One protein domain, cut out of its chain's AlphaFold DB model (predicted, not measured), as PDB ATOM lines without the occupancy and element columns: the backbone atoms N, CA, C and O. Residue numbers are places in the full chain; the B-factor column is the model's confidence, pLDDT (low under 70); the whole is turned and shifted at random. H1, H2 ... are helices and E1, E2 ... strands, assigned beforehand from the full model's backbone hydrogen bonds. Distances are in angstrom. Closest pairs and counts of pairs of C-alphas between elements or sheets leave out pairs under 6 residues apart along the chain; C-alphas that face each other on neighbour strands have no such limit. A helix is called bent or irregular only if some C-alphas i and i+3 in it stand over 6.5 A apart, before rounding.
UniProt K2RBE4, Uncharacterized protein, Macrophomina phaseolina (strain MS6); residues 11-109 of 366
ATOM      1  N   VAL A  11     -12.549  46.138 -19.926       97.75
ATOM      2  CA  VAL A  11     -13.711  46.936 -20.317       97.75
ATOM      3  C   VAL A  11     -13.819  46.996 -21.836       97.75
ATOM      4  O   VAL A  11     -12.923  47.504 -22.517       97.75
ATOM      5  N   LEU A  12     -14.941  46.506 -22.358       97.69
ATOM      6  CA  LEU A  12     -15.322  46.606 -23.759       97.69
ATOM      7  C   LEU A  12     -16.296  47.769 -23.968       97.69
ATOM      8  O   LEU A  12     -17.401  47.771 -23.431       97.69
ATOM      9  N   PHE A  13     -15.920  48.698 -24.836       96.75
ATOM     10  CA  PHE A  13     -16.839  49.610 -25.504       96.75
ATOM     11  C   PHE A  13     -17.165  49.069 -26.894       96.75
ATOM     12  O   PHE A  13     -16.278  48.591 -27.609       96.75
ATOM     13  N   VAL A  14     -18.431  49.163 -27.291       94.06
ATOM     14  CA  VAL A  14     -18.889  48.755 -28.624       94.06
ATOM     15  C   VAL A  14     -19.386  49.941 -29.428       94.06
ATOM     16  O   VAL A  14     -20.117  50.768 -28.901       94.06
ATOM     17  N   THR A  15     -19.022  50.000 -30.707       91.88
ATOM     18  CA  THR A  15     -19.566  50.965 -31.669       91.88
ATOM     19  C   THR A  15     -20.272  50.271 -32.827       91.88
ATOM     20  O   THR A  15     -19.933  49.141 -33.184       91.88
ATOM     21  N   ALA A  16     -21.279  50.922 -33.409       84.12
ATOM     22  CA  ALA A  16     -22.099  50.307 -34.444       84.12
ATOM     23  C   ALA A  16     -21.433  50.310 -35.832       84.12
ATOM     24  O   ALA A  16     -21.801  49.482 -36.666       84.12
ATOM     25  N   ASN A  17     -20.462  51.201 -36.099       72.81
ATOM     26  CA  ASN A  17     -19.911  51.360 -37.449       72.81
ATOM     27  C   ASN A  17     -18.451  51.835 -37.533       72.81
ATOM     28  O   ASN A  17     -17.967  52.586 -36.691       72.81
ATOM     29  N   LEU A  18     -17.845  51.492 -38.672       59.47
ATOM     30  CA  LEU A  18     -16.852  52.278 -39.393       59.47
ATOM     31  C   LEU A  18     -17.422  52.554 -40.795       59.47
ATOM     32  O   LEU A  18     -17.543  51.601 -41.563       59.47
ATOM     33  N   PRO A  19     -17.844  53.783 -41.157       55.53
ATOM     34  CA  PRO A  19     -18.241  54.047 -42.539       55.53
ATOM     35  C   PRO A  19     -17.091  53.649 -43.473       55.53
ATOM     36  O   PRO A  19     -15.948  54.022 -43.249       55.53
ATOM     37  N   THR A  20     -17.388  52.833 -44.480       58.56
ATOM     38  CA  THR A  20     -16.457  52.450 -45.548       58.56
ATOM     39  C   THR A  20     -16.453  53.589 -46.570       58.56
ATOM     40  O   THR A  20     -17.384  53.641 -47.378       58.56
ATOM     41  N   PRO A  21     -15.531  54.570 -46.484       67.62
ATOM     42  CA  PRO A  21     -14.072  54.402 -46.621       67.62
ATOM     43  C   PRO A  21     -13.265  54.503 -45.312       67.62
ATOM     44  O   PRO A  21     -13.636  55.230 -44.398       67.62
ATOM     45  N   GLU A  22     -12.098  53.848 -45.261       62.88
ATOM     46  CA  GLU A  22     -11.191  53.777 -44.092       62.88
ATOM     47  C   GLU A  22     -10.886  55.146 -43.439       62.88
ATOM     48  O   GLU A  22     -10.810  55.258 -42.217       62.88
ATOM     49  N   ASP A  23     -10.825  56.227 -44.218       62.56
ATOM     50  CA  ASP A  23     -10.614  57.578 -43.683       62.56
ATOM     51  C   ASP A  23     -11.806  58.114 -42.870       62.56
ATOM     52  O   ASP A  23     -11.628  58.849 -41.894       62.56
ATOM     53  N   GLU A  24     -13.042  57.784 -43.257       68.62
ATOM     54  CA  GLU A  24     -14.235  58.157 -42.489       68.62
ATOM     55  C   GLU A  24     -14.338  57.332 -41.209       68.62
ATOM     56  O   GLU A  24     -14.711  57.862 -40.162       68.62
ATOM     57  N   ALA A  25     -13.946  56.061 -41.286       69.88
ATOM     58  CA  ALA A  25     -13.826  55.164 -40.151       69.88
ATOM     59  C   ALA A  25     -12.857  55.700 -39.085       69.88
ATOM     60  O   ALA A  25     -13.216  55.787 -37.910       69.88
ATOM     61  N   ILE A  26     -11.661  56.130 -39.496       72.88
ATOM     62  CA  ILE A  26     -10.648  56.695 -38.593       72.88
ATOM     63  C   ILE A  26     -11.148  57.992 -37.953       72.88
ATOM     64  O   ILE A  26     -11.093  58.137 -36.733       72.88
ATOM     65  N   ARG A  27     -11.683  58.933 -38.748       75.19
ATOM     66  CA  ARG A  27     -12.253  60.184 -38.209       75.19
ATOM     67  C   ARG A  27     -13.347  59.911 -37.179       75.19
ATOM     68  O   ARG A  27     -13.461  60.629 -36.184       75.19
ATOM     69  N   TRP A  28     -14.138  58.873 -37.422       75.94
ATOM     70  CA  TRP A  28     -15.219  58.477 -36.542       75.94
ATOM     71  C   TRP A  28     -14.732  57.877 -35.225       75.94
ATOM     72  O   TRP A  28     -15.133  58.357 -34.166       75.94
ATOM     73  N   ILE A  29     -13.819  56.902 -35.278       81.12
ATOM     74  CA  ILE A  29     -13.187  56.341 -34.075       81.12
ATOM     75  C   ILE A  29     -12.556  57.455 -33.252       81.12
ATOM     76  O   ILE A  29     -12.836  57.544 -32.064       81.12
ATOM     77  N   ASN A  30     -11.795  58.351 -33.882       83.50
ATOM     78  CA  ASN A  30     -11.156  59.465 -33.184       83.50
ATOM     79  C   ASN A  30     -12.176  60.363 -32.468       83.50
ATOM     80  O   ASN A  30     -11.883  60.899 -31.403       83.50
ATOM     81  N   THR A  31     -13.379  60.521 -33.027       84.19
ATOM     82  CA  THR A  31     -14.459  61.290 -32.393       84.19
ATOM     83  C   THR A  31     -14.994  60.572 -31.151       84.19
ATOM     84  O   THR A  31     -15.118  61.193 -30.097       84.19
ATOM     85  N   ILE A  32     -15.247  59.261 -31.241       85.94
ATOM     86  CA  ILE A  32     -15.681  58.434 -30.101       85.94
ATOM     87  C   ILE A  32     -14.595  58.382 -29.018       85.94
ATOM     88  O   ILE A  32     -14.888  58.507 -27.832       85.94
ATOM     89  N   GLU A  33     -13.334  58.210 -29.403       87.12
ATOM     90  CA  GLU A  33     -12.212  58.165 -28.467       87.12
ATOM     91  C   GLU A  33     -11.985  59.514 -27.787       87.12
ATOM     92  O   GLU A  33     -11.731  59.543 -26.585       87.12
ATOM     93  N   ALA A  34     -12.137  60.629 -28.508       87.12
ATOM     94  CA  ALA A  34     -12.109  61.960 -27.907       87.12
ATOM     95  C   ALA A  34     -13.253  62.138 -26.897       87.12
ATOM     96  O   ALA A  34     -13.028  62.634 -25.795       87.12
ATOM     97  N   TYR A  35     -14.456  61.680 -27.249       86.00
ATOM     98  CA  TYR A  35     -15.631  61.697 -26.379       86.00
ATOM     99  C   TYR A  35     -15.431  60.871 -25.095       86.00
ATOM    100  O   TYR A  35     -15.766  61.321 -23.999       86.00
ATOM    101  N   LEU A  36     -14.837  59.681 -25.212       92.81
ATOM    102  CA  LEU A  36     -14.591  58.776 -24.088       92.81
ATOM    103  C   LEU A  36     -13.243  58.993 -23.396       92.81
ATOM    104  O   LEU A  36     -12.942  58.251 -22.463       92.81
ATOM    105  N   CYS A  37     -12.422  59.953 -23.827       95.06
ATOM    106  CA  CYS A  37     -11.017  60.061 -23.426       95.06
ATOM    107  C   CYS A  37     -10.851  60.007 -21.900       95.06
ATOM    108  O   CYS A  37     -10.224  59.080 -21.384       95.06
ATOM    109  N   ASP A  38     -11.526  60.901 -21.176       96.88
ATOM    110  CA  ASP A  38     -11.469  60.965 -19.711       96.88
ATOM    111  C   ASP A  38     -12.014  59.692 -19.050       96.88
ATOM    112  O   ASP A  38     -11.439  59.188 -18.086       96.88
ATOM    113  N   THR A  39     -13.067  59.100 -19.619       96.38
ATOM    114  CA  THR A  39     -13.649  57.844 -19.123       96.38
ATOM    115  C   THR A  39     -12.676  56.673 -19.277       96.38
ATOM    116  O   THR A  39     -12.417  55.936 -18.324       96.38
ATOM    117  N   THR A  40     -12.082  56.505 -20.460       96.50
ATOM    118  CA  THR A  40     -11.118  55.425 -20.713       96.50
ATOM    119  C   THR A  40      -9.823  55.615 -19.931       96.50
ATOM    120  O   THR A  40      -9.262  54.633 -19.443       96.50
ATOM    121  N   ASN A  41      -9.363  56.856 -19.763       97.31
ATOM    122  CA  ASN A  41      -8.185  57.176 -18.966       97.31
ATOM    123  C   ASN A  41      -8.423  56.885 -17.485       97.31
ATOM    124  O   ASN A  41      -7.565  56.268 -16.859       97.31
ATOM    125  N   ALA A  42      -9.596  57.226 -16.945       96.75
ATOM    126  CA  ALA A  42      -9.935  56.921 -15.559       96.75
ATOM    127  C   ALA A  42     -10.005  55.405 -15.297       96.75
ATOM    128  O   ALA A  42      -9.483  54.928 -14.288       96.75
ATOM    129  N   PHE A  43     -10.546  54.614 -16.233       97.19
ATOM    130  CA  PHE A  43     -10.490  53.150 -16.141       97.19
ATOM    131  C   PHE A  43      -9.054  52.611 -16.174       97.19
ATOM    132  O   PHE A  43      -8.679  51.793 -15.329       97.19
ATOM    133  N   ARG A  44      -8.224  53.086 -17.110       96.62
ATOM    134  CA  ARG A  44      -6.812  52.678 -17.227       96.62
ATOM    135  C   ARG A  44      -5.992  53.063 -15.997       96.62
ATOM    136  O   ARG A  44      -5.167  52.271 -15.553       96.62
ATOM    137  N   ALA A  45      -6.248  54.234 -15.415       95.94
ATOM    138  CA  ALA A  45      -5.605  54.691 -14.185       95.94
ATOM    139  C   ALA A  45      -5.890  53.757 -12.996       95.94
ATOM    140  O   ALA A  45      -5.070  53.643 -12.088       95.94
ATOM    141  N   ARG A  46      -7.014  53.031 -13.032       94.31
ATOM    142  CA  ARG A  46      -7.372  51.987 -12.060       94.31
ATOM    143  C   ARG A  46      -6.945  50.575 -12.476       94.31
ATOM    144  O   ARG A  46      -7.418  49.594 -11.911       94.31
ATOM    145  N   GLY A  47      -6.043  50.468 -13.450       94.50
ATOM    146  CA  GLY A  47      -5.455  49.207 -13.897       94.50
ATOM    147  C   GLY A  47      -6.320  48.402 -14.865       94.50
ATOM    148  O   GLY A  47      -5.926  47.297 -15.227       94.50
ATOM    149  N   ALA A  48      -7.470  48.918 -15.312       96.56
ATOM    150  CA  ALA A  48      -8.315  48.197 -16.256       96.56
ATOM    151  C   ALA A  48      -7.756  48.258 -17.687       96.56
ATOM    152  O   ALA A  48      -7.322  49.311 -18.165       96.56
ATOM    153  N   SER A  49      -7.839  47.151 -18.429       97.00
ATOM    154  CA  SER A  49      -7.635  47.198 -19.878       97.00
ATOM    155  C   SER A  49      -8.904  47.690 -20.565       97.00
ATOM    156  O   SER A  49      -9.973  47.139 -20.336       97.00
ATOM    157  N   VAL A  50      -8.791  48.680 -21.449       97.06
ATOM    158  CA  VAL A  50      -9.935  49.227 -22.198       97.06
ATOM    159  C   VAL A  50      -9.792  48.904 -23.683       97.06
ATOM    160  O   VAL A  50      -8.698  49.052 -24.244       97.06
ATOM    161  N   ARG A  51     -10.875  48.455 -24.324       95.81
ATOM    162  CA  ARG A  51     -10.948  48.180 -25.767       95.81
ATOM    163  C   ARG A  51     -12.210  48.787 -26.367       95.81
ATOM    164  O   ARG A  51     -13.275  48.686 -25.774       95.81
ATOM    165  N   LEU A  52     -12.081  49.351 -27.563       93.94
ATOM    166  CA  LEU A  52     -13.194  49.733 -28.427       93.94
ATOM    167  C   LEU A  52     -13.264  48.732 -29.584       93.94
ATOM    168  O   LEU A  52     -12.245  48.454 -30.217       93.94
ATOM    169  N   ARG A  53     -14.440  48.154 -29.842       92.44
ATOM    170  CA  ARG A  53     -14.665  47.220 -30.957       92.44
ATOM    171  C   ARG A  53     -15.914  47.608 -31.733       92.44
ATOM    172  O   ARG A  53     -16.857  48.154 -31.172       92.44
ATOM    173  N   THR A  54     -15.928  47.303 -33.024       90.12
ATOM    174  CA  THR A  54     -17.102  47.505 -33.882       90.12
ATOM    175  C   THR A  54     -17.983  46.257 -33.894       90.12
ATOM    176  O   THR A  54     -17.472  45.139 -33.869       90.12
ATOM    177  N   LEU A  55     -19.307  46.428 -33.979       90.75
ATOM    178  CA  LEU A  55     -20.255  45.319 -34.165       90.75
ATOM    179  C   LEU A  55     -20.066  44.567 -35.491       90.75
ATOM    180  O   LEU A  55     -20.609  43.477 -35.664       90.75
ATOM    181  N   GLN A  56     -19.316  45.143 -36.430       82.75
ATOM    182  CA  GLN A  56     -18.961  44.503 -37.697       82.75
ATOM    183  C   GLN A  56     -17.754  43.570 -37.579       82.75
ATOM    184  O   GLN A  56     -17.441  42.854 -38.525       82.75
ATOM    185  N   ASP A  57     -17.068  43.569 -36.437       88.12
ATOM    186  CA  ASP A  57     -15.915  42.718 -36.212       88.12
ATOM    187  C   ASP A  57     -16.363  41.250 -36.079       88.12
ATOM    188  O   ASP A  57     -16.992  40.888 -35.079       88.12
ATOM    189  N   PRO A  58     -16.027  40.371 -37.045       89.00
ATOM    190  CA  PRO A  58     -16.497  38.988 -37.035       89.00
ATOM    191  C   PRO A  58     -15.896  38.175 -35.882       89.00
ATOM    192  O   PRO A  58     -16.396  37.100 -35.554       89.00
ATOM    193  N   THR A  59     -14.829  38.673 -35.252       93.25
ATOM    194  CA  THR A  59     -14.188  38.017 -34.112       93.25
ATOM    195  C   THR A  59     -14.831  38.398 -32.777       93.25
ATOM    196  O   THR A  59     -14.537  37.763 -31.763       93.25
ATOM    197  N   LEU A  60     -15.754  39.375 -32.752       94.56
ATOM    198  CA  LEU A  60     -16.533  39.765 -31.570       94.56
ATOM    199  C   LEU A  60     -17.667  38.757 -31.287       94.56
ATOM    200  O   LEU A  60     -18.855  39.076 -31.269       94.56
ATOM    201  N   THR A  61     -17.277  37.499 -31.097       97.50
ATOM    202  CA  THR A  61     -18.166  36.369 -30.809       97.50
ATOM    203  C   THR A  61     -18.516  36.292 -29.316       97.50
ATOM    204  O   THR A  61     -17.765  36.821 -28.490       97.50
ATOM    205  N   PRO A  62     -19.585  35.568 -28.924       98.38
ATOM    206  CA  PRO A  62     -19.908  35.352 -27.512       98.38
ATOM    207  C   PRO A  62     -18.741  34.784 -26.692       98.38
ATOM    208  O   PRO A  62     -18.456  35.267 -25.599       98.38
ATOM    209  N   ALA A  63     -18.020  33.802 -27.243       98.06
ATOM    210  CA  ALA A  63     -16.880  33.163 -26.584       98.06
ATOM    211  C   ALA A  63     -15.673  34.103 -26.435       98.06
ATOM    212  O   ALA A  63     -14.983  34.072 -25.414       98.06
ATOM    213  N   ALA A  64     -15.425  34.963 -27.427       97.50
ATOM    214  CA  ALA A  64     -14.378  35.977 -27.334       97.50
ATOM    215  C   ALA A  64     -14.719  37.023 -26.266       97.50
ATOM    216  O   ALA A  64     -13.852  37.386 -25.475       97.50
ATOM    217  N   ILE A  65     -15.982  37.461 -26.196       97.94
ATOM    218  CA  ILE A  65     -16.416  38.418 -25.174       97.94
ATOM    219  C   ILE A  65     -16.260  37.811 -23.777       97.94
ATOM    220  O   ILE A  65     -15.585  38.396 -22.932       97.94
ATOM    221  N   ALA A  66     -16.815  36.615 -23.577       96.94
ATOM    222  CA  ALA A  66     -16.817  35.906 -22.300       96.94
ATOM    223  C   ALA A  66     -15.410  35.589 -21.766       96.94
ATOM    224  O   ALA A  66     -15.205  35.559 -20.558       96.94
ATOM    225  N   SER A  67     -14.439  35.343 -22.654       95.75
ATOM    226  CA  SER A  67     -13.061  35.013 -22.259       95.75
ATOM    227  C   SER A  67     -12.141  36.228 -22.098       95.75
ATOM    228  O   SER A  67     -11.082  36.105 -21.487       95.75
ATOM    229  N   THR A  68     -12.517  37.397 -22.632       96.06
ATOM    230  CA  THR A  68     -11.621  38.569 -22.708       96.06
ATOM    231  C   THR A  68     -12.042  39.720 -21.799       96.06
ATOM    232  O   THR A  68     -11.181  40.464 -21.324       96.06
ATOM    233  N   TYR A  69     -13.343  39.909 -21.571       97.19
ATOM    234  CA  TYR A  69     -13.872  41.098 -20.898       97.19
ATOM    235  C   TYR A  69     -14.587  40.749 -19.598       97.19
ATOM    236  O   TYR A  69     -15.195  39.692 -19.466       97.19
ATOM    237  N   THR A  70     -14.532  41.676 -18.645       96.12
ATOM    238  CA  THR A  70     -15.319  41.635 -17.407       96.12
ATOM    239  C   THR A  70     -16.490  42.615 -17.452       96.12
ATOM    240  O   THR A  70     -17.488  42.392 -16.769       96.12
ATOM    241  N   HIS A  71     -16.404  43.666 -18.282       97.12
ATOM    242  CA  HIS A  71     -17.444  44.685 -18.440       97.12
ATOM    243  C   HIS A  71     -17.725  45.013 -19.908       97.12
ATOM    244  O   HIS A  71     -16.795  45.104 -20.712       97.12
ATOM    245  N   VAL A  72     -18.991  45.280 -20.233       97.81
ATOM    246  CA  VAL A  72     -19.426  45.859 -21.515       97.81
ATOM    247  C   VAL A  72     -20.187  47.160 -21.252       97.81
ATOM    248  O   VAL A  72     -21.052  47.183 -20.381       97.81
ATOM    249  N   LEU A  73     -19.873  48.228 -21.995       97.44
ATOM    250  CA  LEU A  73     -20.589  49.511 -21.977       97.44
ATOM    251  C   LEU A  73     -21.023  49.926 -23.391       97.44
ATOM    252  O   LEU A  73     -20.303  49.699 -24.367       97.44
ATOM    253  N   PHE A  74     -22.160  50.620 -23.484       96.88
ATOM    254  CA  PHE A  74     -22.732  51.101 -24.749       96.88
ATOM    255  C   PHE A  74     -22.449  52.578 -25.046       96.88
ATOM    256  O   PHE A  74     -22.895  53.073 -26.073       96.88
ATOM    257  N   LEU A  75     -21.650  53.266 -24.218       95.50
ATOM    258  CA  LEU A  75     -21.319  54.692 -24.389       95.50
ATOM    259  C   LEU A  75     -20.613  55.032 -25.719       95.50
ATOM    260  O   LEU A  75     -20.438  56.204 -26.027       95.50
ATOM    261  N   ALA A  76     -20.184  54.026 -26.488       93.94
ATOM    262  CA  ALA A  76     -19.599  54.175 -27.821       93.94
ATOM    263  C   ALA A  76     -20.530  53.720 -28.960       93.94
ATOM    264  O   ALA A  76     -20.111  53.739 -30.124       93.94
ATOM    265  N   LEU A  77     -21.757  53.268 -28.659       93.12
ATOM    266  CA  LEU A  77     -22.681  52.654 -29.618       93.12
ATOM    267  C   LEU A  77     -23.393  53.714 -30.470       93.12
ATOM    268  O   LEU A  77     -24.601  53.692 -30.678       93.12
ATOM    269  N   ASP A  78     -22.611  54.650 -30.979       85.88
ATOM    270  CA  ASP A  78     -23.056  55.706 -31.864       85.88
ATOM    271  C   ASP A  78     -23.413  55.134 -33.247       85.88
ATOM    272  O   ASP A  78     -22.941  54.065 -33.653       85.88
ATOM    273  N   LYS A  79     -24.296  55.829 -33.965       85.31
ATOM    274  CA  LYS A  79     -24.906  55.412 -35.238       85.31
ATOM    275  C   LYS A  79     -25.672  54.084 -35.192       85.31
ATOM    276  O   LYS A  79     -25.958  53.508 -36.241       85.31
ATOM    277  N   TYR A  80     -26.065  53.595 -34.015       89.75
ATOM    278  CA  TYR A  80     -26.794  52.328 -33.873       89.75
ATOM    279  C   TYR A  80     -28.068  52.258 -34.735       89.75
ATOM    280  O   TYR A  80     -28.388  51.199 -35.271       89.75
ATOM    281  N   MET A  81     -28.749  53.391 -34.937       89.88
ATOM    282  CA  MET A  81     -29.957  53.497 -35.761       89.88
ATOM    283  C   MET A  81     -29.726  53.150 -37.239       89.88
ATOM    284  O   MET A  81     -30.646  52.686 -37.904       89.88
ATOM    285  N   GLU A  82     -28.504  53.325 -37.751       87.19
ATOM    286  CA  GLU A  82     -28.125  52.929 -39.117       87.19
ATOM    287  C   GLU A  82     -27.777  51.430 -39.207       87.19
ATOM    288  O   GLU A  82     -27.751  50.862 -40.296       87.19
ATOM    289  N   HIS A  83     -27.552  50.769 -38.064       89.19
ATOM    290  CA  HIS A  83     -27.058  49.388 -37.958       89.19
ATOM    291  C   HIS A  83     -27.947  48.509 -37.073       89.19
ATOM    292  O   HIS A  83     -27.479  47.532 -36.480       89.19
ATOM    293  N   MET A  84     -29.245  48.821 -37.004       90.81
ATOM    294  CA  MET A  84     -30.199  48.123 -36.136       90.81
ATOM    295  C   MET A  84     -30.146  46.590 -36.253       90.81
ATOM    296  O   MET A  84     -30.135  45.947 -35.212       90.81
ATOM    297  N   PRO A  85     -30.016  45.953 -37.437       90.62
ATOM    298  CA  PRO A  85     -29.890  44.493 -37.504       90.62
ATOM    299  C   PRO A  85     -28.681  43.929 -36.736       90.62
ATOM    300  O   PRO A  85     -28.786  42.884 -36.092       90.62
ATOM    301  N   ALA A  86     -27.531  44.612 -36.783       91.62
ATOM    302  CA  ALA A  86     -26.337  44.202 -36.048       91.62
ATOM    303  C   ALA A  86     -26.493  44.460 -34.544       91.62
ATOM    304  O   ALA A  86     -26.152  43.590 -33.744       91.62
ATOM    305  N   VAL A  87     -27.068  45.608 -34.176       94.31
ATOM    306  CA  VAL A  87     -27.362  45.987 -32.786       94.31
ATOM    307  C   VAL A  87     -28.345  45.002 -32.156       94.31
ATOM    308  O   VAL A  87     -28.056  44.440 -31.105       94.31
ATOM    309  N   THR A  88     -29.453  44.698 -32.832       94.00
ATOM    310  CA  THR A  88     -30.453  43.716 -32.395       94.00
ATOM    311  C   THR A  88     -29.814  42.347 -32.179       94.00
ATOM    312  O   THR A  88     -29.976  41.757 -31.114       94.00
ATOM    313  N   ARG A  89     -29.022  41.842 -33.134       94.88
ATOM    314  CA  ARG A  89     -28.302  40.569 -32.954       94.88
ATOM    315  C   ARG A  89     -27.345  40.618 -31.760       94.88
ATOM    316  O   ARG A  89     -27.266  39.652 -31.002       94.88
ATOM    317  N   PHE A  90     -26.631  41.725 -31.579       96.62
ATOM    318  CA  PHE A  90     -25.698  41.877 -30.471       96.62
ATOM    319  C   PHE A  90     -26.408  41.836 -29.110       96.62
ATOM    320  O   PHE A  90     -26.015  41.058 -28.243       96.62
ATOM    321  N   LEU A  91     -27.488  42.608 -28.955       96.12
ATOM    322  CA  LEU A  91     -28.246  42.724 -27.707       96.12
ATOM    323  C   LEU A  91     -29.068  41.467 -27.386       96.12
ATOM    324  O   LEU A  91     -29.099  41.042 -26.235       96.12
ATOM    325  N   HIS A  92     -29.715  40.855 -28.381       95.44
ATOM    326  CA  HIS A  92     -30.627  39.727 -28.158       95.44
ATOM    327  C   HIS A  92     -29.960  38.354 -28.250       95.44
ATOM    328  O   HIS A  92     -30.541  37.367 -27.807       95.44
ATOM    329  N   THR A  93     -28.771  38.255 -28.846       95.88
ATOM    330  CA  THR A  93     -28.118  36.959 -29.075       95.88
ATOM    331  C   THR A  93     -26.689  36.947 -28.565       95.88
ATOM    332  O   THR A  93     -26.353  36.107 -27.733       95.88
ATOM    333  N   THR A  94     -25.840  37.870 -29.024       97.50
ATOM    334  CA  THR A  94     -24.403  37.812 -28.719       97.50
ATOM    335  C   THR A  94     -24.119  37.999 -27.230       97.50
ATOM    336  O   THR A  94     -23.396  37.197 -26.640       97.50
ATOM    337  N   LEU A  95     -24.692  39.037 -26.620       97.12
ATOM    338  CA  LEU A  95     -24.474  39.369 -25.214       97.12
ATOM    339  C   LEU A  95     -25.086  38.345 -24.243       97.12
ATOM    340  O   LEU A  95     -24.344  37.872 -23.381       97.12
ATOM    341  N   PRO A  96     -26.354  37.905 -24.398       95.25
ATOM    342  CA  PRO A  96     -26.901  36.827 -23.577       95.25
ATOM    343  C   PRO A  96     -26.081  35.535 -23.663       95.25
ATOM    344  O   PRO A  96     -25.813  34.903 -22.643       95.25
ATOM    345  N   ALA A  97     -25.611  35.160 -24.860       97.44
ATOM    346  CA  ALA A  97     -24.746  33.994 -25.023       97.44
ATOM    347  C   ALA A  97     -23.374  34.182 -24.350       97.44
ATOM    348  O   ALA A  97     -22.841  33.234 -23.777       97.44
ATOM    349  N   ALA A  98     -22.802  35.391 -24.377       97.62
ATOM    350  CA  ALA A  98     -21.552  35.692 -23.680       97.62
ATOM    351  C   ALA A  98     -21.722  35.604 -22.155       97.62
ATOM    352  O   ALA A  98     -20.899  34.987 -21.482       97.62
ATOM    353  N   GLN A  99     -22.813  36.152 -21.615       94.94
ATOM    354  CA  GLN A  99     -23.125  36.106 -20.184       94.94
ATOM    355  C   GLN A  99     -23.456  34.679 -19.711       94.94
ATOM    356  O   GLN A  99     -23.092  34.302 -18.603       94.94
ATOM    357  N   ALA A 100     -24.047  33.836 -20.567       95.31
ATOM    358  CA  ALA A 100     -24.221  32.409 -20.281       95.31
ATOM    359  C   ALA A 100     -22.880  31.651 -20.189       95.31
ATOM    360  O   ALA A 100     -22.742  30.732 -19.382       95.31
ATOM    361  N   LEU A 101     -21.881  32.033 -20.995       97.44
ATOM    362  CA  LEU A 101     -20.527  31.460 -20.953       97.44
ATOM    363  C   LEU A 101     -19.687  32.005 -19.785       97.44
ATOM    364  O   LEU A 101     -18.837  31.290 -19.252       97.44
ATOM    365  N   ALA A 102     -19.922  33.254 -19.381       94.81
ATOM    366  CA  ALA A 102     -19.269  33.911 -18.255       94.81
ATOM    367  C   ALA A 102     -20.304  34.662 -17.394       94.81
ATOM    368  O   ALA A 102     -20.502  35.861 -17.594       94.81
ATOM    369  N   PRO A 103     -20.924  34.005 -16.393       92.12
ATOM    370  CA  PRO A 103     -21.933  34.633 -15.527       92.12
ATOM    371  C   PRO A 103     -21.429  35.835 -14.712       92.12
ATOM    372  O   PRO A 103     -22.222  36.586 -14.153       92.12
ATOM    373  N   THR A 104     -20.110  36.014 -14.620       91.38
ATOM    374  CA  THR A 104     -19.458  37.163 -13.982       91.38
ATOM    375  C   THR A 104     -19.309  38.374 -14.906       91.38
ATOM    376  O   THR A 104     -18.967  39.451 -14.418       91.38
ATOM    377  N   LEU A 105     -19.557  38.227 -16.215       94.19
ATOM    378  CA  LEU A 105     -19.566  39.329 -17.175       94.19
ATOM    379  C   LEU A 105     -20.667  40.321 -16.794       94.19
ATOM    380  O   LEU A 105     -21.842  39.966 -16.749       94.19
ATOM    381  N   ARG A 106     -20.286  41.575 -16.548       95.00
ATOM    382  CA  ARG A 106     -21.231  42.656 -16.256       95.00
ATOM    383  C   ARG A 106     -21.522  43.454 -17.515       95.00
ATOM    384  O   ARG A 106     -20.603  43.958 -18.163       95.00
ATOM    385  N   ILE A 107     -22.796  43.603 -17.838       95.88
ATOM    386  CA  ILE A 107     -23.243  44.431 -18.955       95.88
ATOM    387  C   ILE A 107     -23.902  45.669 -18.363       95.88
ATOM    388  O   ILE A 107     -24.962  45.578 -17.754       95.88
ATOM    389  N   HIS A 108     -23.245  46.816 -18.509       96.12
ATOM    390  CA  HIS A 108     -23.712  48.072 -17.934       96.12
ATOM    391  C   HIS A 108     -24.740  48.709 -18.864       96.12
ATOM    392  O   HIS A 108     -24.433  49.046 -20.008       96.12
ATOM    393  N   ASN A 109     -25.940  48.871 -18.316       96.69
ATOM    394  CA  ASN A 109     -27.250  48.940 -18.955       96.69
ATOM    395  C   ASN A 109     -27.681  47.588 -19.574       96.69
ATOM    396  O   ASN A 109     -27.070  47.124 -20.531       96.69
TER     397      ASN A 109
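What this domain is: This is residues 11 to 109 of the 366 residues of an uncharacterized protein of Macrophomina phaseolina (strain MS6) (UniProt K2RBE4). A small sheet of four parallel strands stands between a long, sharply bent helix, H1, on one side and two helices that touch, H2 and H3, on the other. H1 makes an L, and its arm H1b lies over the edge strand E2, while H1a, H2 and H3 only graze the sheet. The printed part has 99 residues, with three named helices and four named strands in the order E1, H1, E2, H2, E3, H3, E4; across the sheet the order is E2, E1, E3, E4. The class is mixed, helices and strands, and the whole is compact, with a radius of gyration of the C-alphas of 13.3 A and spans of 37 by 35 by 21 A.

How they stand to each other: Begin with the inner strand E1, residues 11 to 15. Beside it is the edge strand E2, residues 49 to 54, parallel at 20 degrees, where N 13 and O 51 are 2.8 A apart, within hydrogen-bond range. E1's other neighbour is E3, residues 71 to 73, parallel at 30 degrees, with N 12 and O 71 at 2.8 A. Next to E3 find the edge strand E4, residues 106 to 108, parallel at 18 degrees, with N 72 and O 106 at 2.9 A. H1, residues 22 to 45, was assigned as one helix by its hydrogen bonds but is bent: C-alphas 35 and 38 are 7.9 A apart, and its arms H1a, residues 22 to 35, and H1b, residues 38 to 45, are about perpendicular at 78 degrees. H1b is on the sheet at a height of 9.0 A over it, over E2, and runs along the strands, at 11 degrees to E2 on the local plane, which is fitted to 6 C-alphas, only just enough; the closest C-alphas of H1b and E2 are those of Thr 40 and Val 50, 6.5 A apart. H1a only grazes the sheet, with residues 28 to 33. H2, residues 62 to 68, touches H3, residues 84 to 101, and H3 touches H2 with its residues 94 to 101 alone; their closest C-alphas, those of Pro 62 and Ala 98, are 4.2 A apart, and they run the same way at a steep tilt of 61 degrees. H3 is irregular, but only just: C-alphas 92 and 95 are 6.8 A apart. E1, H1 and E2 form a strand-helix-strand unit, two parallel neighbour strands with a helix between them in the chain, and so do E3, H3 and E4; E2, H2 and E3 form a split one, with E1 between its strands; the three crossovers are right-handed. Every O i to N i+4 pair is within hydrogen-bond range in H1a, H1b and H2, and 12 of 14 are in H3.

Where its parts are: Find C-alpha 11 at (-13.711, 46.936, -20.317); from there E1 runs 13.4 A to C-alpha 15. H1a spans 19.9 A, H1b 10.2 A and E2 16.9 A. H3 starts at C-alpha 84, (-30.199, 48.123, -36.136), and runs 24.5 A; E4 ends at C-alpha 108, (-23.712, 48.072, -17.934).

The domain as a whole: The two C-alphas farthest apart are those of Asp 23 and Pro 103, 38.0 A. The printed part has no cut and no long link. Look for low confidence at residues 18 to 25, which are under 70; the mean pLDDT of the printed part is 90.4.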